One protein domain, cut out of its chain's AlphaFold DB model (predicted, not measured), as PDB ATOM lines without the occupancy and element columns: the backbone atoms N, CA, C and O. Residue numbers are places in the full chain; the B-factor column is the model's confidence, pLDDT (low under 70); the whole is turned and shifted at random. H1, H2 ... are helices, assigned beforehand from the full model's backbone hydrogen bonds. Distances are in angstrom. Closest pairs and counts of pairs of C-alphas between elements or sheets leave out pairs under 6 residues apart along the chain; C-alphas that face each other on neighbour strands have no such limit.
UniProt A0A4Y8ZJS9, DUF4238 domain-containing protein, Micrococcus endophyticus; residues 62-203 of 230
ATOM      1  N   THR A  62      -0.744  -9.413  34.256       66.19
ATOM      2  CA  THR A  62      -0.534  -8.206  35.056       66.19
ATOM      3  C   THR A  62      -0.530  -8.539  36.548       66.19
ATOM      4  O   THR A  62      -1.476  -9.116  37.096       66.19
ATOM      5  N   LEU A  63       0.553  -8.154  37.219       65.19
ATOM      6  CA  LEU A  63       0.691  -8.213  38.674       65.19
ATOM      7  C   LEU A  63       0.222  -6.887  39.294       65.19
ATOM      8  O   LEU A  63      -0.036  -5.932  38.582       65.19
ATOM      9  N   LYS A  64       0.040  -6.793  40.614       62.06
ATOM     10  CA  LYS A  64      -0.340  -5.513  41.262       62.06
ATOM     11  C   LYS A  64       0.830  -4.794  41.943       62.06
ATOM     12  O   LYS A  64       0.629  -3.737  42.530       62.06
ATOM     13  N   SER A  65       2.032  -5.368  41.890       59.16
ATOM     14  CA  SER A  65       3.220  -4.850  42.576       59.16
ATOM     15  C   SER A  65       4.210  -4.219  41.589       59.16
ATOM     16  O   SER A  65       4.683  -4.932  40.698       59.16
ATOM     17  N   PRO A  66       4.593  -2.937  41.778       57.41
ATOM     18  CA  PRO A  66       5.610  -2.249  40.985       57.41
ATOM     19  C   PRO A  66       6.921  -3.012  40.799       57.41
ATOM     20  O   PRO A  66       7.441  -3.094  39.689       57.41
ATOM     21  N   ALA A  67       7.422  -3.634  41.868       61.59
ATOM     22  CA  ALA A  67       8.670  -4.393  41.837       61.59
ATOM     23  C   ALA A  67       8.582  -5.669  40.979       61.59
ATOM     24  O   ALA A  67       9.597  -6.154  40.486       61.59
ATOM     25  N   LEU A  68       7.374  -6.212  40.791       59.12
ATOM     26  CA  LEU A  68       7.153  -7.435  40.022       59.12
ATOM     27  C   LEU A  68       6.779  -7.162  38.557       59.12
ATOM     28  O   LEU A  68       6.898  -8.071  37.741       59.12
ATOM     29  N   PHE A  69       6.380  -5.932  38.200       60.25
ATOM     30  CA  PHE A  69       6.065  -5.574  36.810       60.25
ATOM     31  C   PHE A  69       7.242  -5.807  35.870       60.25
ATOM     32  O   PHE A  69       7.077  -6.455  34.841       60.25
ATOM     33  N   LYS A  70       8.442  -5.377  36.274       64.50
ATOM     34  CA  LYS A  70       9.650  -5.525  35.460       64.50
ATOM     35  C   LYS A  70       9.916  -6.986  35.068       64.50
ATOM     36  O   LYS A  70      10.276  -7.253  33.930       64.50
ATOM     37  N   ARG A  71       9.669  -7.933  35.981       65.44
ATOM     38  CA  ARG A  71       9.866  -9.374  35.735       65.44
ATOM     39  C   ARG A  71       8.850  -9.943  34.742       65.44
ATOM     40  O   ARG A  71       9.194 -10.810  33.948       65.44
ATOM     41  N   VAL A  72       7.609  -9.456  34.768       66.56
ATOM     42  CA  VAL A  72       6.579  -9.850  33.791       66.56
ATOM     43  C   VAL A  72       6.914  -9.313  32.408       66.56
ATOM     44  O   VAL A  72       6.831 -10.058  31.437       66.56
ATOM     45  N   ASP A  73       7.320  -8.047  32.319       69.44
ATOM     46  CA  ASP A  73       7.708  -7.446  31.044       69.44
ATOM     47  C   ASP A  73       8.940  -8.152  30.456       69.44
ATOM     48  O   ASP A  73       8.982  -8.433  29.261       69.44
ATOM     49  N   GLU A  74       9.922  -8.515  31.287       71.38
ATOM     50  CA  GLU A  74      11.063  -9.348  30.882       71.38
ATOM     51  C   GLU A  74      10.615 -10.715  30.335       71.38
ATOM     52  O   GLU A  74      11.074 -11.116  29.264       71.38
ATOM     53  N   ALA A  75       9.682 -11.399  31.006       71.81
ATOM     54  CA  ALA A  75       9.135 -12.677  30.543       71.81
ATOM     55  C   ALA A  75       8.389 -12.550  29.201       71.81
ATOM     56  O   ALA A  75       8.592 -13.363  28.298       71.81
ATOM     57  N   GLU A  76       7.557 -11.519  29.026       73.69
ATOM     58  CA  GLU A  76       6.860 -11.257  27.756       73.69
ATOM     59  C   GLU A  76       7.840 -10.909  26.629       73.69
ATOM     60  O   GLU A  76       7.686 -11.400  25.509       73.69
ATOM     61  N   ASN A  77       8.892 -10.138  26.919       78.88
ATOM     62  CA  ASN A  77       9.946  -9.833  25.950       78.88
ATOM     63  C   ASN A  77      10.705 -11.095  25.516       78.88
ATOM     64  O   ASN A  77      10.996 -11.256  24.331       78.88
ATOM     65  N   GLN A  78      10.997 -12.012  26.444       78.31
ATOM     66  CA  GLN A  78      11.612 -13.304  26.117       78.31
ATOM     67  C   GLN A  78      10.694 -14.158  25.235       78.31
ATOM     68  O   GLN A  78      11.145 -14.711  24.231       78.31
ATOM     69  N   LEU A  79       9.399 -14.218  25.557       78.69
ATOM     70  CA  LEU A  79       8.400 -14.922  24.745       78.69
ATOM     71  C   LEU A  79       8.327 -14.344  23.327       78.69
ATOM     72  O   LEU A  79       8.330 -15.093  22.348       78.69
ATOM     73  N   GLN A  80       8.312 -13.015  23.217       83.50
ATOM     74  CA  GLN A  80       8.304 -12.321  21.935       83.50
ATOM     75  C   GLN A  80       9.596 -12.567  21.143       83.50
ATOM     76  O   GLN A  80       9.541 -12.744  19.928       83.50
ATOM     77  N   ALA A  81      10.754 -12.609  21.806       86.69
ATOM     78  CA  ALA A  81      12.029 -12.902  21.155       86.69
ATOM     79  C   ALA A  81      12.029 -14.304  20.525       86.69
ATOM     80  O   ALA A  81      12.373 -14.436  19.348       86.69
ATOM     81  N   VAL A  82      11.564 -15.322  21.261       87.00
ATOM     82  CA  VAL A  82      11.447 -16.690  20.727       87.00
ATOM     83  C   VAL A  82      10.493 -16.723  19.530       87.00
ATOM     84  O   VAL A  82      10.844 -17.274  18.485       87.00
ATOM     85  N   GLU A  83       9.325 -16.080  19.629       87.19
ATOM     86  CA  GLU A  83       8.370 -15.984  18.516       87.19
ATOM     87  C   GLU A  83       9.004 -15.335  17.276       87.19
ATOM     88  O   GLU A  83       8.947 -15.903  16.184       87.19
ATOM     89  N   ASN A  84       9.664 -14.187  17.437       90.56
ATOM     90  CA  ASN A  84      10.279 -13.453  16.330       90.56
ATOM     91  C   ASN A  84      11.328 -14.288  15.581       90.56
ATOM     92  O   ASN A  84      11.468 -14.140  14.368       90.56
ATOM     93  N   THR A  85      12.042 -15.172  16.282       93.38
ATOM     94  CA  THR A  85      13.031 -16.074  15.670       93.38
ATOM     95  C   THR A  85      12.418 -17.335  15.058       93.38
ATOM     96  O   THR A  85      12.888 -17.801  14.022       93.38
ATOM     97  N   ALA A  86      11.344 -17.872  15.644       94.81
ATOM     98  CA  ALA A  86      10.736 -19.124  15.198       94.81
ATOM     99  C   ALA A  86       9.777 -18.945  14.012       94.81
ATOM    100  O   ALA A  86       9.727 -19.798  13.123       94.81
ATOM    101  N   ILE A  87       9.027 -17.839  13.957       93.19
ATOM    102  CA  ILE A  87       8.043 -17.600  12.890       93.19
ATOM    103  C   ILE A  87       8.675 -17.621  11.486       93.19
ATOM    104  O   ILE A  87       8.114 -18.292  10.620       93.19
ATOM    105  N   PRO A  88       9.831 -16.981  11.219       94.06
ATOM    106  CA  PRO A  88      10.490 -17.086   9.915       94.06
ATOM    107  C   PRO A  88      10.828 -18.527   9.509       94.06
ATOM    108  O   PRO A  88      10.687 -18.881   8.339       94.06
ATOM    109  N   ILE A  89      11.221 -19.376  10.467       96.12
ATOM    110  CA  ILE A  89      11.494 -20.802  10.227       96.12
ATOM    111  C   ILE A  89      10.200 -21.521   9.830       96.12
ATOM    112  O   ILE A  89      10.182 -22.254   8.844       96.12
ATOM    113  N   ILE A  90       9.097 -21.258  10.537       93.94
ATOM    114  CA  ILE A  90       7.777 -21.812  10.200       93.94
ATOM    115  C   ILE A  90       7.360 -21.397   8.782       93.94
ATOM    116  O   ILE A  90       6.940 -22.248   8.006       93.94
ATOM    117  N   ARG A  91       7.552 -20.126   8.397       91.44
ATOM    118  CA  ARG A  91       7.243 -19.655   7.032       91.44
ATOM    119  C   ARG A  91       8.097 -20.330   5.958       91.44
ATOM    120  O   ARG A  91       7.601 -20.590   4.867       91.44
ATOM    121  N   ARG A  92       9.368 -20.635   6.237       94.19
ATOM    122  CA  ARG A  92      10.207 -21.427   5.316       94.19
ATOM    123  C   ARG A  92       9.658 -22.839   5.139       94.19
ATOM    124  O   ARG A  92       9.475 -23.273   4.004       94.19
ATOM    125  N   ILE A  93       9.311 -23.494   6.248       94.38
ATOM    126  CA  ILE A  93       8.716 -24.834   6.234       94.38
ATOM    127  C   ILE A  93       7.420 -24.828   5.430       94.38
ATOM    128  O   ILE A  93       7.271 -25.697   4.581       94.38
ATOM    129  N   GLU A  94       6.522 -23.861   5.645       89.12
ATOM    130  CA  GLU A  94       5.263 -23.710   4.893       89.12
ATOM    131  C   GLU A  94       5.486 -23.615   3.376       89.12
ATOM    132  O   GLU A  94       4.710 -24.180   2.610       89.12
ATOM    133  N   ASN A  95       6.578 -22.978   2.947       89.38
ATOM    134  CA  ASN A  95       6.971 -22.862   1.538       89.38
ATOM    135  C   ASN A  95       7.720 -24.100   0.995       89.38
ATOM    136  O   ASN A  95       8.276 -24.053  -0.100       89.38
ATOM    137  N   GLY A  96       7.746 -25.204   1.747       91.38
ATOM    138  CA  GLY A  96       8.361 -26.473   1.344       91.38
ATOM    139  C   GLY A  96       9.837 -26.626   1.721       91.38
ATOM    140  O   GLY A  96      10.426 -27.673   1.451       91.38
ATOM    141  N   ASP A  97      10.442 -25.631   2.374       93.31
ATOM    142  CA  ASP A  97      11.828 -25.703   2.842       93.31
ATOM    143  C   ASP A  97      11.890 -26.209   4.290       93.31
ATOM    144  O   ASP A  97      11.911 -25.446   5.257       93.31
ATOM    145  N   ALA A  98      11.885 -27.536   4.426       93.12
ATOM    146  CA  ALA A  98      11.930 -28.245   5.704       93.12
ATOM    147  C   ALA A  98      13.349 -28.653   6.154       93.12
ATOM    148  O   ALA A  98      13.497 -29.366   7.152       93.12
ATOM    149  N   ASN A  99      14.390 -28.233   5.430       93.62
ATOM    150  CA  ASN A  99      15.774 -28.554   5.765       93.62
ATOM    151  C   ASN A  99      16.277 -27.602   6.854       93.62
ATOM    152  O   ASN A  99      16.809 -26.527   6.575       93.62
ATOM    153  N   LEU A 100      16.074 -28.008   8.106       94.38
ATOM    154  CA  LEU A 100      16.498 -27.250   9.277       94.38
ATOM    155  C   LEU A 100      17.913 -27.647   9.693       94.38
ATOM    156  O   LEU A 100      18.194 -28.834   9.883       94.38
ATOM    157  N   ASP A 101      18.775 -26.654   9.892       94.88
ATOM    158  CA  ASP A 101      20.026 -26.854  10.623       94.88
ATOM    159  C   ASP A 101      19.765 -27.062  12.131       94.88
ATOM    160  O   ASP A 101      18.623 -27.038  12.609       94.88
ATOM    161  N   HIS A 102      20.835 -27.326  12.882       94.06
ATOM    162  CA  HIS A 102      20.750 -27.578  14.319       94.06
ATOM    163  C   HIS A 102      20.108 -26.403  15.076       94.06
ATOM    164  O   HIS A 102      19.189 -26.615  15.866       94.06
ATOM    165  N   ASP A 103      20.534 -25.175  14.791       94.31
ATOM    166  CA  ASP A 103      20.109 -23.979  15.525       94.31
ATOM    167  C   ASP A 103      18.648 -23.624  15.215       94.31
ATOM    168  O   ASP A 103      17.874 -23.252  16.103       94.31
ATOM    169  N   GLN A 104      18.221 -23.806  13.963       95.06
ATOM    170  CA  GLN A 104      16.827 -23.653  13.547       95.06
ATOM    171  C   GLN A 104      15.937 -24.710  14.197       95.06
ATOM    172  O   GLN A 104      14.833 -24.399  14.656       95.06
ATOM    173  N   ARG A 105      16.416 -25.956  14.268       94.94
ATOM    174  CA  ARG A 105      15.705 -27.041  14.947       94.94
ATOM    175  C   ARG A 105      15.578 -26.762  16.440       94.94
ATOM    176  O   ARG A 105      14.497 -26.960  16.993       94.94
ATOM    177  N   GLU A 106      16.638 -26.292  17.088       93.88
ATOM    178  CA  GLU A 106      16.621 -25.911  18.500       93.88
ATOM    179  C   GLU A 106      15.658 -24.747  18.756       93.88
ATOM    180  O   GLU A 106      14.791 -24.858  19.624       93.88
ATOM    181  N   THR A 107      15.732 -23.689  17.947       94.44
ATOM    182  CA  THR A 107      14.838 -22.521  18.024       94.44
ATOM    183  C   THR A 107      13.374 -22.934  17.906       94.44
ATOM    184  O   THR A 107      12.536 -22.556  18.730       94.44
ATOM    185  N   LEU A 108      13.051 -23.754  16.902       94.88
ATOM    186  CA  LEU A 108      11.687 -24.229  16.706       94.88
ATOM    187  C   LEU A 108      11.267 -25.202  17.820       94.88
ATOM    188  O   LEU A 108      10.122 -25.158  18.257       94.88
ATOM    189  N   SER A 109      12.179 -26.019  18.354       94.94
ATOM    190  CA  SER A 109      11.889 -26.898  19.499       94.94
ATOM    191  C   SER A 109      11.528 -26.101  20.752       94.94
ATOM    192  O   SER A 109      10.539 -26.422  21.411       94.94
ATOM    193  N   TRP A 110      12.270 -25.032  21.046       93.50
ATOM    194  CA  TRP A 110      11.960 -24.103  22.134       93.50
ATOM    195  C   TRP A 110      10.599 -23.442  21.957       93.50
ATOM    196  O   TRP A 110       9.803 -23.387  22.896       93.50
ATOM    197  N   TYR A 111      10.310 -22.983  20.739       93.69
ATOM    198  CA  TYR A 111       9.012 -22.414  20.413       93.69
ATOM    199  C   TYR A 111       7.875 -23.415  20.657       93.69
ATOM    200  O   TYR A 111       6.918 -23.088  21.357       93.69
ATOM    201  N   LEU A 112       7.992 -24.649  20.149       93.56
ATOM    202  CA  LEU A 112       6.995 -25.708  20.352       93.56
ATOM    203  C   LEU A 112       6.821 -26.049  21.840       93.56
ATOM    204  O   LEU A 112       5.690 -26.202  22.300       93.56
ATOM    205  N   ALA A 113       7.914 -26.118  22.604       92.00
ATOM    206  CA  ALA A 113       7.879 -26.390  24.038       92.00
ATOM    207  C   ALA A 113       7.105 -25.305  24.803       92.00
ATOM    208  O   ALA A 113       6.211 -25.615  25.588       92.00
ATOM    209  N   LEU A 114       7.382 -24.029  24.519       90.19
ATOM    210  CA  LEU A 114       6.652 -22.905  25.113       90.19
ATOM    211  C   LEU A 114       5.177 -22.899  24.706       90.19
ATOM    212  O   LEU A 114       4.307 -22.629  25.532       90.19
ATOM    213  N   GLN A 115       4.873 -23.222  23.447       89.25
ATOM    214  CA  GLN A 115       3.491 -23.339  22.984       89.25
ATOM    215  C   GLN A 115       2.731 -24.495  23.642       89.25
ATOM    216  O   GLN A 115       1.515 -24.408  23.784       89.25
ATOM    217  N   ALA A 116       3.418 -25.555  24.073       88.94
ATOM    218  CA  ALA A 116       2.803 -26.655  24.809       88.94
ATOM    219  C   ALA A 116       2.478 -26.287  26.269       88.94
ATOM    220  O   ALA A 116       1.527 -26.825  26.840       88.94
ATOM    221  N   THR A 117       3.240 -25.369  26.875       85.75
ATOM    222  CA  THR A 117       3.134 -25.038  28.307       85.75
ATOM    223  C   THR A 117       2.368 -23.743  28.589       85.75
ATOM    224  O   THR A 117       1.753 -23.628  29.648       85.75
ATOM    225  N   ARG A 118       2.314 -22.798  27.640       83.81
ATOM    226  CA  ARG A 118       1.642 -21.483  27.770       83.81
ATOM    227  C   ARG A 118       0.156 -21.494  27.359       83.81
ATOM    228  O   ARG A 118      -0.390 -20.467  26.962       83.81
ATOM    229  N   VAL A 119      -0.527 -22.637  27.415       82.56
ATOM    230  CA  VAL A 119      -1.921 -22.746  26.936       82.56
ATOM    231  C   VAL A 119      -2.953 -22.344  28.001       82.56
ATOM    232  O   VAL A 119      -2.729 -22.586  29.195       82.56
ATOM    233  N   PRO A 120      -4.136 -21.812  27.617       83.81
ATOM    234  CA  PRO A 120      -5.175 -21.394  28.566       83.81
ATOM    235  C   PRO A 120      -5.580 -22.465  29.575       83.81
ATOM    236  O   PRO A 120      -5.845 -22.149  30.732       83.81
ATOM    237  N   ARG A 121      -5.576 -23.739  29.165       83.00
ATOM    238  CA  ARG A 121      -5.869 -24.875  30.047       83.00
ATOM    239  C   ARG A 121      -4.880 -24.992  31.210       83.00
ATOM    240  O   ARG A 121      -5.307 -25.228  32.334       83.00
ATOM    241  N   VAL A 122      -3.581 -24.808  30.961       82.06
ATOM    242  CA  VAL A 122      -2.544 -24.870  32.012       82.06
ATOM    243  C   VAL A 122      -2.723 -23.703  32.982       82.06
ATOM    244  O   VAL A 122      -2.634 -23.883  34.197       82.06
ATOM    245  N   ARG A 123      -3.076 -22.513  32.474       81.38
ATOM    246  CA  ARG A 123      -3.418 -21.376  33.335       81.38
ATOM    247  C   ARG A 123      -4.687 -21.615  34.154       81.38
ATOM    248  O   ARG A 123      -4.718 -21.244  35.322       81.38
ATOM    249  N   ALA A 124      -5.722 -22.201  33.559       83.88
ATOM    250  CA  ALA A 124      -6.970 -22.497  34.258       83.88
ATOM    251  C   ALA A 124      -6.738 -23.476  35.418       83.88
ATOM    252  O   ALA A 124      -7.162 -23.187  36.532       83.88
ATOM    253  N   ALA A 125      -5.979 -24.552  35.180       84.19
ATOM    254  CA  ALA A 125      -5.567 -25.487  36.228       84.19
ATOM    255  C   ALA A 125      -4.784 -24.780  37.347       84.19
ATOM    256  O   ALA A 125      -4.998 -25.046  38.527       84.19
ATOM    257  N   HIS A 126      -3.912 -23.831  36.993       83.56
ATOM    258  CA  HIS A 126      -3.211 -23.034  37.990       83.56
ATOM    259  C   HIS A 126      -4.151 -22.150  38.826       83.56
ATOM    260  O   HIS A 126      -4.040 -22.157  40.047       83.56
ATOM    261  N   GLU A 127      -5.069 -21.396  38.214       83.88
ATOM    262  CA  GLU A 127      -6.009 -20.549  38.972       83.88
ATOM    263  C   GLU A 127      -6.959 -21.389  39.843       83.88
ATOM    264  O   GLU A 127      -7.232 -21.000  40.974       83.88
ATOM    265  N   GLU A 128      -7.388 -22.566  39.380       86.69
ATOM    266  CA  GLU A 128      -8.171 -23.508  40.191       86.69
ATOM    267  C   GLU A 128      -7.382 -23.984  41.421       86.69
ATOM    268  O   GLU A 128      -7.897 -23.971  42.540       86.69
ATOM    269  N   PHE A 129      -6.101 -24.317  41.245       86.31
ATOM    270  CA  PHE A 129      -5.211 -24.635  42.360       86.31
ATOM    271  C   PHE A 129      -5.095 -23.472  43.364       86.31
ATOM    272  O   PHE A 129      -5.153 -23.698  44.574       86.31
ATOM    273  N   LEU A 130      -5.001 -22.222  42.889       84.19
ATOM    274  CA  LEU A 130      -5.004 -21.039  43.763       84.19
ATOM    275  C   LEU A 130      -6.295 -20.913  44.568       84.19
ATOM    276  O   LEU A 130      -6.248 -20.641  45.768       84.19
ATOM    277  N   ASP A 131      -7.437 -21.104  43.912       86.69
ATOM    278  CA  ASP A 131      -8.745 -21.017  44.554       86.69
ATOM    279  C   ASP A 131      -8.889 -22.092  45.643       86.69
ATOM    280  O   ASP A 131      -9.387 -21.806  46.735       86.69
ATOM    281  N   ILE A 132      -8.386 -23.306  45.398       87.94
ATOM    282  CA  ILE A 132      -8.339 -24.378  46.403       87.94
ATOM    283  C   ILE A 132      -7.476 -23.966  47.601       87.94
ATOM    284  O   ILE A 132      -7.926 -24.096  48.743       87.94
ATOM    285  N   LEU A 133      -6.268 -23.437  47.371       86.50
ATOM    286  CA  LEU A 133      -5.381 -23.009  48.459       86.50
ATOM    287  C   LEU A 133      -5.988 -21.885  49.307       86.50
ATOM    288  O   LEU A 133      -5.922 -21.956  50.536       86.50
ATOM    289  N   GLU A 134      -6.613 -20.881  48.687       84.69
ATOM    290  CA  GLU A 134      -7.292 -19.797  49.415       84.69
ATOM    291  C   GLU A 134      -8.472 -20.329  50.240       84.69
ATOM    292  O   GLU A 134      -8.597 -20.017  51.426       84.69
ATOM    293  N   ASN A 135      -9.295 -21.210  49.661       86.81
ATOM    294  CA  ASN A 135     -10.421 -21.825  50.372       86.81
ATOM    295  C   ASN A 135      -9.964 -22.714  51.540       86.81
ATOM    296  O   ASN A 135     -10.657 -22.841  52.553       86.81
ATOM    297  N   MET A 136      -8.785 -23.325  51.422       87.06
ATOM    298  CA  MET A 136      -8.188 -24.167  52.455       87.06
ATOM    299  C   MET A 136      -7.280 -23.403  53.422       87.06
ATOM    300  O   MET A 136      -6.773 -24.016  54.361       87.06
ATOM    301  N   ARG A 137      -7.103 -22.084  53.270       85.19
ATOM    302  CA  ARG A 137      -6.113 -21.293  54.022       85.19
ATOM    303  C   ARG A 137      -6.181 -21.488  55.536       85.19
ATOM    304  O   ARG A 137      -5.157 -21.675  56.179       85.19
ATOM    305  N   GLY A 138      -7.383 -21.535  56.115       83.56
ATOM    306  CA  GLY A 138      -7.567 -21.771  57.557       83.56
ATOM    307  C   GLY A 138      -7.207 -23.190  58.030       83.56
ATOM    308  O   GLY A 138      -6.982 -23.401  59.227       83.56
ATOM    309  N   ARG A 139      -7.149 -24.158  57.107       88.12
ATOM    310  CA  ARG A 139      -6.851 -25.581  57.345       88.12
ATOM    311  C   ARG A 139      -5.392 -25.940  57.061       88.12
ATOM    312  O   ARG A 139      -4.918 -26.914  57.629       88.12
ATOM    313  N   ILE A 140      -4.697 -25.167  56.230       90.25
ATOM    314  CA  ILE A 140      -3.266 -25.338  55.958       90.25
ATOM    315  C   ILE A 140      -2.487 -24.922  57.211       90.25
ATOM    316  O   ILE A 140      -2.541 -23.763  57.626       90.25
ATOM    317  N   LYS A 141      -1.785 -25.867  57.842       90.00
ATOM    318  CA  LYS A 141      -0.969 -25.613  59.044       90.00
ATOM    319  C   LYS A 141       0.515 -25.776  58.781       90.00
ATOM    320  O   LYS A 141       1.315 -25.111  59.430       90.00
ATOM    321  N   GLN A 142       0.875 -26.583  57.793       93.19
ATOM    322  CA  GLN A 142       2.260 -26.916  57.476       93.19
ATOM    323  C   GLN A 142       2.440 -27.151  55.963       93.19
ATOM    324  O   GLN A 142       1.456 -27.428  55.270       93.19
ATOM    325  N   PRO A 143       3.674 -27.083  55.431       92.44
ATOM    326  CA  PRO A 143       3.955 -27.312  54.009       92.44
ATOM    327  C   PRO A 143       3.403 -28.637  53.463       92.44
ATOM    328  O   PRO A 143       2.950 -28.708  52.324       92.44
ATOM    329  N   GLN A 144       3.373 -29.690  54.281       93.69
ATOM    330  CA  GLN A 144       2.875 -31.010  53.887       93.69
ATOM    331  C   GLN A 144       1.384 -30.995  53.521       93.69
ATOM    332  O   GLN A 144       0.945 -31.829  52.732       93.69
ATOM    333  N   ASP A 145       0.597 -30.060  54.061       91.25
ATOM    334  CA  ASP A 145      -0.816 -29.927  53.691       91.25
ATOM    335  C   ASP A 145      -0.961 -29.409  52.256       91.25
ATOM    336  O   ASP A 145      -1.863 -29.831  51.541       91.25
ATOM    337  N   ILE A 146      -0.037 -28.552  51.814       89.62
ATOM    338  CA  ILE A 146       0.020 -28.039  50.441       89.62
ATOM    339  C   ILE A 146       0.500 -29.129  49.487       89.62
ATOM    340  O   ILE A 146      -0.079 -29.286  48.414       89.62
ATOM    341  N   GLN A 147       1.505 -29.915  49.887       89.56
ATOM    342  CA  GLN A 147       1.985 -31.030  49.069       89.56
ATOM    343  C   GLN A 147       0.858 -32.027  48.774       89.56
ATOM    344  O   GLN A 147       0.673 -32.405  47.626       89.56
ATOM    345  N   LYS A 148       0.020 -32.353  49.769       88.69
ATOM    346  CA  LYS A 148      -1.168 -33.202  49.558       88.69
ATOM    347  C   LYS A 148      -2.137 -32.624  48.527       88.69
ATOM    348  O   LYS A 148      -2.713 -33.385  47.755       88.69
ATOM    349  N   VAL A 149      -2.334 -31.302  48.520       87.62
ATOM    350  CA  VAL A 149      -3.174 -30.644  47.509       87.62
ATOM    351  C   VAL A 149      -2.547 -30.816  46.129       87.62
ATOM    352  O   VAL A 149      -3.241 -31.260  45.222       87.62
ATOM    353  N   VAL A 150      -1.248 -30.550  45.979       86.56
ATOM    354  CA  VAL A 150      -0.536 -30.734  44.702       86.56
ATOM    355  C   VAL A 150      -0.587 -32.178  44.217       86.56
ATOM    356  O   VAL A 150      -0.952 -32.408  43.069       86.56
ATOM    357  N   ASP A 151      -0.310 -33.147  45.086       85.94
ATOM    358  CA  ASP A 151      -0.328 -34.573  44.739       85.94
ATOM    359  C   ASP A 151      -1.731 -35.032  44.305       85.94
ATOM    360  O   ASP A 151      -1.876 -35.894  43.439       85.94
ATOM    361  N   SER A 152      -2.781 -34.431  44.879       83.94
ATOM    362  CA  SER A 152      -4.170 -34.668  44.465       83.94
ATOM    363  C   SER A 152      -4.550 -33.958  43.160       83.94
ATOM    364  O   SER A 152      -5.539 -34.322  42.521       83.94
ATOM    365  N   PHE A 153      -3.765 -32.963  42.742       79.25
ATOM    366  CA  PHE A 153      -4.029 -32.101  41.597       79.25
ATOM    367  C   PHE A 153      -3.136 -32.498  40.415       79.25
ATOM    368  O   PHE A 153      -2.240 -31.767  39.999       79.25
ATOM    369  N   GLY A 154      -3.395 -33.679  39.843       68.94
ATOM    370  CA  GLY A 154      -2.570 -34.277  38.779       68.94
ATOM    371  C   GLY A 154      -2.469 -33.476  37.468       68.94
ATOM    372  O   GLY A 154      -1.719 -33.857  36.575       68.94
ATOM    373  N   SER A 155      -3.215 -32.377  37.331       70.19
ATOM    374  CA  SER A 155      -3.120 -31.428  36.215       70.19
ATOM    375  C   SER A 155      -2.096 -30.306  36.446       70.19
ATOM    376  O   SER A 155      -1.815 -29.548  35.512       70.19
ATOM    377  N   LEU A 156      -1.533 -30.181  37.656       71.88
ATOM    378  CA  LEU A 156      -0.521 -29.176  37.970       71.88
ATOM    379  C   LEU A 156       0.849 -29.621  37.439       71.88
ATOM    380  O   LEU A 156       1.492 -30.498  38.007       71.88
ATOM    381  N   ASN A 157       1.335 -28.986  36.373       70.19
ATOM    382  CA  ASN A 157       2.721 -29.155  35.934       70.19
ATOM    383  C   ASN A 157       3.596 -28.067  36.566       70.19
ATOM    384  O   ASN A 157       3.777 -26.998  35.981       70.19
ATOM    385  N   TYR A 158       4.066 -28.304  37.794       75.44
ATOM    386  CA  TYR A 158       4.984 -27.408  38.506       75.44
ATOM    387  C   TYR A 158       6.320 -28.119  38.742       75.44
ATOM    388  O   TYR A 158       6.512 -28.751  39.783       75.44
ATOM    389  N   PRO A 159       7.233 -28.032  37.763       71.56
ATOM    390  CA  PRO A 159       8.569 -28.592  37.811       71.56
ATOM    391  C   PRO A 159       9.288 -28.481  39.153       71.56
ATOM    392  O   PRO A 159       9.774 -29.488  39.673       71.56
ATOM    393  N   ASP A 160       9.328 -27.265  39.686       74.44
ATOM    394  CA  ASP A 160      10.088 -26.896  40.874       74.44
ATOM    395  C   ASP A 160       9.125 -26.426  41.973       74.44
ATOM    396  O   ASP A 160       9.332 -25.409  42.635       74.44
ATOM    397  N   PHE A 161       8.005 -27.143  42.135       81.69
ATOM    398  CA  PHE A 161       7.049 -26.837  43.191       81.69
ATOM    399  C   PHE A 161       7.711 -26.938  44.569       81.69
ATOM    400  O   PHE A 161       8.138 -28.015  44.985       81.69
ATOM    401  N   ASN A 162       7.723 -25.833  45.312       83.44
ATOM    402  CA  ASN A 162       8.182 -25.811  46.694       83.44
ATOM    403  C   ASN A 162       7.024 -25.497  47.647       83.44
ATOM    404  O   ASN A 162       6.652 -24.341  47.854       83.44
ATOM    405  N   ALA A 163       6.482 -26.537  48.286       88.19
ATOM    406  CA  ALA A 163       5.389 -26.406  49.245       88.19
ATOM    407  C   ALA A 163       5.719 -25.461  50.416       88.19
ATOM    408  O   ALA A 163       4.822 -24.808  50.951       88.19
ATOM    409  N   TYR A 164       6.991 -25.367  50.818       87.31
ATOM    410  CA  TYR A 164       7.415 -24.501  51.916       87.31
ATOM    411  C   TYR A 164       7.309 -23.019  51.548       87.31
ATOM    412  O   TYR A 164       6.765 -22.240  52.326       87.31
ATOM    413  N   GLU A 165       7.743 -22.632  50.350       81.88
ATOM    414  CA  GLU A 165       7.652 -21.243  49.872       81.88
ATOM    415  C   GLU A 165       6.197 -20.791  49.699       81.88
ATOM    416  O   GLU A 165       5.825 -19.675  50.083       81.88
ATOM    417  N   VAL A 166       5.342 -21.683  49.187       82.94
ATOM    418  CA  VAL A 166       3.899 -21.421  49.084       82.94
ATOM    419  C   VAL A 166       3.280 -21.276  50.476       82.94
ATOM    420  O   VAL A 166       2.496 -20.356  50.712       82.94
ATOM    421  N   TRP A 167       3.664 -22.134  51.425       87.50
ATOM    422  CA  TRP A 167       3.211 -22.050  52.814       87.50
ATOM    423  C   TRP A 167       3.663 -20.756  53.502       87.50
ATOM    424  O   TRP A 167       2.866 -20.128  54.202       87.50
ATOM    425  N   GLN A 168       4.901 -20.313  53.282       83.69
ATOM    426  CA  GLN A 168       5.382 -19.025  53.788       83.69
ATOM    427  C   GLN A 168       4.567 -17.862  53.210       83.69
ATOM    428  O   GLN A 168       4.099 -17.011  53.966       83.69
ATOM    429  N   SER A 169       4.315 -17.876  51.896       79.12
ATOM    430  CA  SER A 169       3.501 -16.856  51.218       79.12
ATOM    431  C   SER A 169       2.058 -16.821  51.734       79.12
ATOM    432  O   SER A 169       1.483 -15.750  51.906       79.12
ATOM    433  N   LEU A 170       1.461 -17.982  52.028       79.75
ATOM    434  CA  LEU A 170       0.114 -18.075  52.608       79.75
ATOM    435  C   LEU A 170       0.018 -17.444  54.002       79.75
ATOM    436  O   LEU A 170      -1.027 -16.879  54.346       79.75
ATOM    437  N   ASN A 171       1.084 -17.555  54.795       79.12
ATOM    438  CA  ASN A 171       1.130 -17.087  56.179       79.12
ATOM    439  C   ASN A 171       1.640 -15.651  56.332       79.12
ATOM    440  O   ASN A 171       1.562 -15.112  57.435       79.12
ATOM    441  N   ASN A 172       2.124 -15.014  55.263       79.50
ATOM    442  CA  ASN A 172       2.511 -13.610  55.291       79.50
ATOM    443  C   ASN A 172       1.305 -12.710  54.942       79.50
ATOM    444  O   ASN A 172       0.858 -12.706  53.796       79.50
ATOM    445  N   PRO A 173       0.768 -11.907  55.884       66.69
ATOM    446  CA  PRO A 173      -0.400 -11.059  55.632       66.69
ATOM    447  C   PRO A 173      -0.143  -9.931  54.624       66.69
ATOM    448  O   PRO A 173      -1.094  -9.379  54.077       66.69
ATOM    449  N   GLN A 174       1.126  -9.567  54.412       67.94
ATOM    450  CA  GLN A 174       1.530  -8.508  53.481       67.94
ATOM    451  C   GLN A 174       1.735  -9.023  52.052       67.94
ATOM    452  O   GLN A 174       1.782  -8.225  51.115       67.94
ATOM    453  N   ASP A 175       1.808 -10.345  51.868       66.75
ATOM    454  CA  ASP A 175       1.968 -10.950  50.554       66.75
ATOM    455  C   ASP A 175       0.611 -11.289  49.943       66.75
ATOM    456  O   ASP A 175      -0.239 -11.976  50.513       66.75
ATOM    457  N   SER A 176       0.413 -10.838  48.706       70.19
ATOM    458  CA  SER A 176      -0.685 -11.345  47.896       70.19
ATOM    459  C   SER A 176      -0.282 -12.704  47.339       70.19
ATOM    460  O   SER A 176       0.466 -12.773  46.360       70.19
ATOM    461  N   LEU A 177      -0.829 -13.773  47.924       69.62
ATOM    462  CA  LEU A 177      -0.676 -15.150  47.445       69.62
ATOM    463  C   LEU A 177      -0.848 -15.238  45.922       69.62
ATOM    464  O   LEU A 177      -0.000 -15.781  45.217       69.62
ATOM    465  N   ARG A 178      -1.917 -14.624  45.399       72.44
ATOM    466  CA  ARG A 178      -2.194 -14.589  43.958       72.44
ATOM    467  C   ARG A 178      -1.103 -13.891  43.146       72.44
ATOM    468  O   ARG A 178      -0.806 -14.353  42.053       72.44
ATOM    469  N   ASN A 179      -0.509 -12.797  43.626       69.31
ATOM    470  CA  ASN A 179       0.558 -12.123  42.877       69.31
ATOM    471  C   ASN A 179       1.837 -12.969  42.837       69.31
ATOM    472  O   ASN A 179       2.435 -13.095  41.769       69.31
ATOM    473  N   ASN A 180       2.228 -13.569  43.964       68.12
ATOM    474  CA  ASN A 180       3.436 -14.396  44.041       68.12
ATOM    475  C   ASN A 180       3.303 -15.642  43.162       68.12
ATOM    476  O   ASN A 180       4.180 -15.934  42.352       68.12
ATOM    477  N   LEU A 181       2.162 -16.326  43.245       70.56
ATOM    478  CA  LEU A 181       1.953 -17.558  42.493       70.56
ATOM    479  C   LEU A 181       1.712 -17.314  40.994       70.56
ATOM    480  O   LEU A 181       2.088 -18.151  40.179       70.56
ATOM    481  N   ARG A 182       1.198 -16.144  40.589       72.69
ATOM    482  CA  ARG A 182       1.127 -15.761  39.165       72.69
ATOM    483  C   ARG A 182       2.495 -15.529  38.536       72.69
ATOM    484  O   ARG A 182       2.691 -15.898  37.381       72.69
ATOM    485  N   LEU A 183       3.424 -14.922  39.274       71.81
ATOM    486  CA  LEU A 183       4.810 -14.810  38.823       71.81
ATOM    487  C   LEU A 183       5.447 -16.198  38.717       71.81
ATOM    488  O   LEU A 183       6.024 -16.530  37.685       71.81
ATOM    489  N   GLN A 184       5.233 -17.036  39.734       72.81
ATOM    490  CA  GLN A 184       5.694 -18.420  39.729       72.81
ATOM    491  C   GLN A 184       5.115 -19.216  38.548       72.81
ATOM    492  O   GLN A 184       5.798 -20.046  37.964       72.81
ATOM    493  N   HIS A 185       3.869 -18.964  38.142       77.19
ATOM    494  CA  HIS A 185       3.273 -19.600  36.968       77.19
ATOM    495  C   HIS A 185       3.988 -19.235  35.658       77.19
ATOM    496  O   HIS A 185       4.192 -20.107  34.809       77.19
ATOM    497  N   LEU A 186       4.383 -17.969  35.487       77.31
ATOM    498  CA  LEU A 186       5.168 -17.552  34.324       77.31
ATOM    499  C   LEU A 186       6.526 -18.256  34.306       77.31
ATOM    500  O   LEU A 186       6.902 -18.821  33.285       77.31
ATOM    501  N   GLU A 187       7.217 -18.311  35.440       78.12
ATOM    502  CA  GLU A 187       8.500 -19.017  35.562       78.12
ATOM    503  C   GLU A 187       8.353 -20.516  35.287       78.12
ATOM    504  O   GLU A 187       9.099 -21.084  34.490       78.12
ATOM    505  N   ASN A 188       7.316 -21.143  35.845       79.06
ATOM    506  CA  ASN A 188       7.009 -22.546  35.590       79.06
ATOM    507  C   ASN A 188       6.679 -22.827  34.125       79.06
ATOM    508  O   ASN A 188       6.922 -23.942  33.669       79.06
ATOM    509  N   THR A 189       6.172 -21.850  33.366       83.69
ATOM    510  CA  THR A 189       5.954 -22.010  31.919       83.69
ATOM    511  C   THR A 189       7.280 -22.245  31.195       83.69
ATOM    512  O   THR A 189       7.376 -23.171  30.383       83.69
ATOM    513  N   PHE A 190       8.314 -21.464  31.527       84.81
ATOM    514  CA  PHE A 190       9.658 -21.614  30.961       84.81
ATOM    515  C   PHE A 190      10.363 -22.872  31.463       84.81
ATOM    516  O   PHE A 190      10.909 -23.613  30.652       84.81
ATOM    517  N   LEU A 191      10.304 -23.154  32.766       85.75
ATOM    518  CA  LEU A 191      10.906 -24.363  33.341       85.75
ATOM    519  C   LEU A 191      10.270 -25.631  32.763       85.75
ATOM    520  O   LEU A 191      10.969 -26.583  32.417       85.75
ATOM    521  N   SER A 192       8.945 -25.634  32.591       86.19
ATOM    522  CA  SER A 192       8.241 -26.742  31.942       86.19
ATOM    523  C   SER A 192       8.678 -26.878  30.486       86.19
ATOM    524  O   SER A 192       8.981 -27.981  30.047       86.19
ATOM    525  N   ALA A 193       8.784 -25.768  29.746       89.12
ATOM    526  CA  ALA A 193       9.253 -25.801  28.362       89.12
ATOM    527  C   ALA A 193      10.696 -26.325  28.263       89.12
ATOM    528  O   ALA A 193      10.998 -27.144  27.400       89.12
ATOM    529  N   GLN A 194      11.567 -25.931  29.193       89.62
ATOM    530  CA  GLN A 194      12.937 -26.433  29.279       89.62
ATOM    531  C   GLN A 194      12.983 -27.944  29.531       89.62
ATOM    532  O   GLN A 194      13.839 -28.628  28.974       89.62
ATOM    533  N   ARG A 195      12.063 -28.483  30.341       88.62
ATOM    534  CA  ARG A 195      11.949 -29.934  30.570       88.62
ATOM    535  C   ARG A 195      11.412 -30.686  29.352       88.62
ATOM    536  O   ARG A 195      11.844 -31.808  29.112       88.62
ATOM    537  N   GLU A 196      10.515 -30.080  28.579       87.31
ATOM    538  CA  GLU A 196       9.968 -30.672  27.349       87.31
ATOM    539  C   GLU A 196      10.953 -30.620  26.169       87.31
ATOM    540  O   GLU A 196      10.924 -31.483  25.286       87.31
ATOM    541  N   LEU A 197      11.849 -29.629  26.153       90.88
ATOM    542  CA  LEU A 197      12.755 -29.358  25.039       90.88
ATOM    543  C   LEU A 197      13.549 -30.592  24.570       90.88
ATOM    544  O   LEU A 197      13.492 -30.875  23.367       90.88
ATOM    545  N   PRO A 198      14.240 -31.364  25.440       90.62
ATOM    546  CA  PRO A 198      15.013 -32.518  24.990       90.62
ATOM    547  C   PRO A 198      14.135 -33.550  24.284       90.62
ATOM    548  O   PRO A 198      14.537 -34.117  23.270       90.62
ATOM    549  N   PHE A 199      12.906 -33.758  24.767       89.81
ATOM    550  CA  PHE A 199      11.972 -34.701  24.160       89.81
ATOM    551  C   PHE A 199      11.493 -34.237  22.789       89.81
ATOM    552  O   PHE A 199      11.261 -35.081  21.932       89.81
ATOM    553  N   ILE A 200      11.355 -32.933  22.557       92.00
ATOM    554  CA  ILE A 200      10.972 -32.385  21.249       92.00
ATOM    555  C   ILE A 200      12.146 -32.458  20.261       92.00
ATOM    556  O   ILE A 200      11.954 -32.868  19.110       92.00
ATOM    557  N   GLN A 201      13.359 -32.126  20.713       91.62
ATOM    558  CA  GLN A 201      14.568 -32.091  19.881       91.62
ATOM    559  C   GLN A 201      14.928 -33.467  19.305       91.62
ATOM    560  O   GLN A 201      15.197 -33.581  18.101       91.62
ATOM    561  N   ILE A 202      14.893 -34.516  20.139       91.06
ATOM    562  CA  ILE A 202      15.297 -35.880  19.747       91.06
ATOM    563  C   ILE A 202      14.275 -36.593  18.854       91.06
ATOM    564  O   ILE A 202      14.588 -37.615  18.244       91.06
ATOM    565  N   ARG A 203      13.031 -36.104  18.786       90.06
ATOM    566  CA  ARG A 203      11.980 -36.739  17.977       90.06
ATOM    567  C   ARG A 203      12.285 -36.562  16.504       90.06
ATOM    568  O   ARG A 203      12.709 -35.496  16.083       90.06
TER     569      ARG A 203
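What this domain is: This is residues 62 to 203 of the 230 residues of the protein "DUF4238 domain-containing protein" of Micrococcus endophyticus (UniProt A0A4Y8ZJS9). The longest helix, H1, lies along one side of an elongated helical body with H6 through its middle. H2 and H3 follow each other along its length, and short H4 and H5 pack together at one end. The printed part has 142 residues with six named helices, H1 to H6: all helix, loose, radius of gyration of the C-alphas 18.0 A, spans 59 by 33 by 20 A.

Where its parts are: H1, residues 66 to 94, spans 42.0 A from C-alpha 66 at (5.610, -2.249, 40.985). H2 is residues 102 to 117, H3 120 to 135, H4 143 to 152, H5 163 to 171. H6, residues 177 to 201, spans 35.8 A to C-alpha 201 at (14.568, -32.091, 19.881).

How they stand to each other: H1 touches H2 at Ala 86 and Leu 108, closest C-alphas 5.4 A. The hub H6 touches H1, H2, H3 and H5. H4 touches H5. Every O i to N i+4 pair is within hydrogen-bond range in H2 to H5, 21 of 25 in H1, 19 of 21 in H6.

The domain as a whole: The printed part has no cut and no long link. Confidence is under 70 in 19 residues, among them 62 to 73.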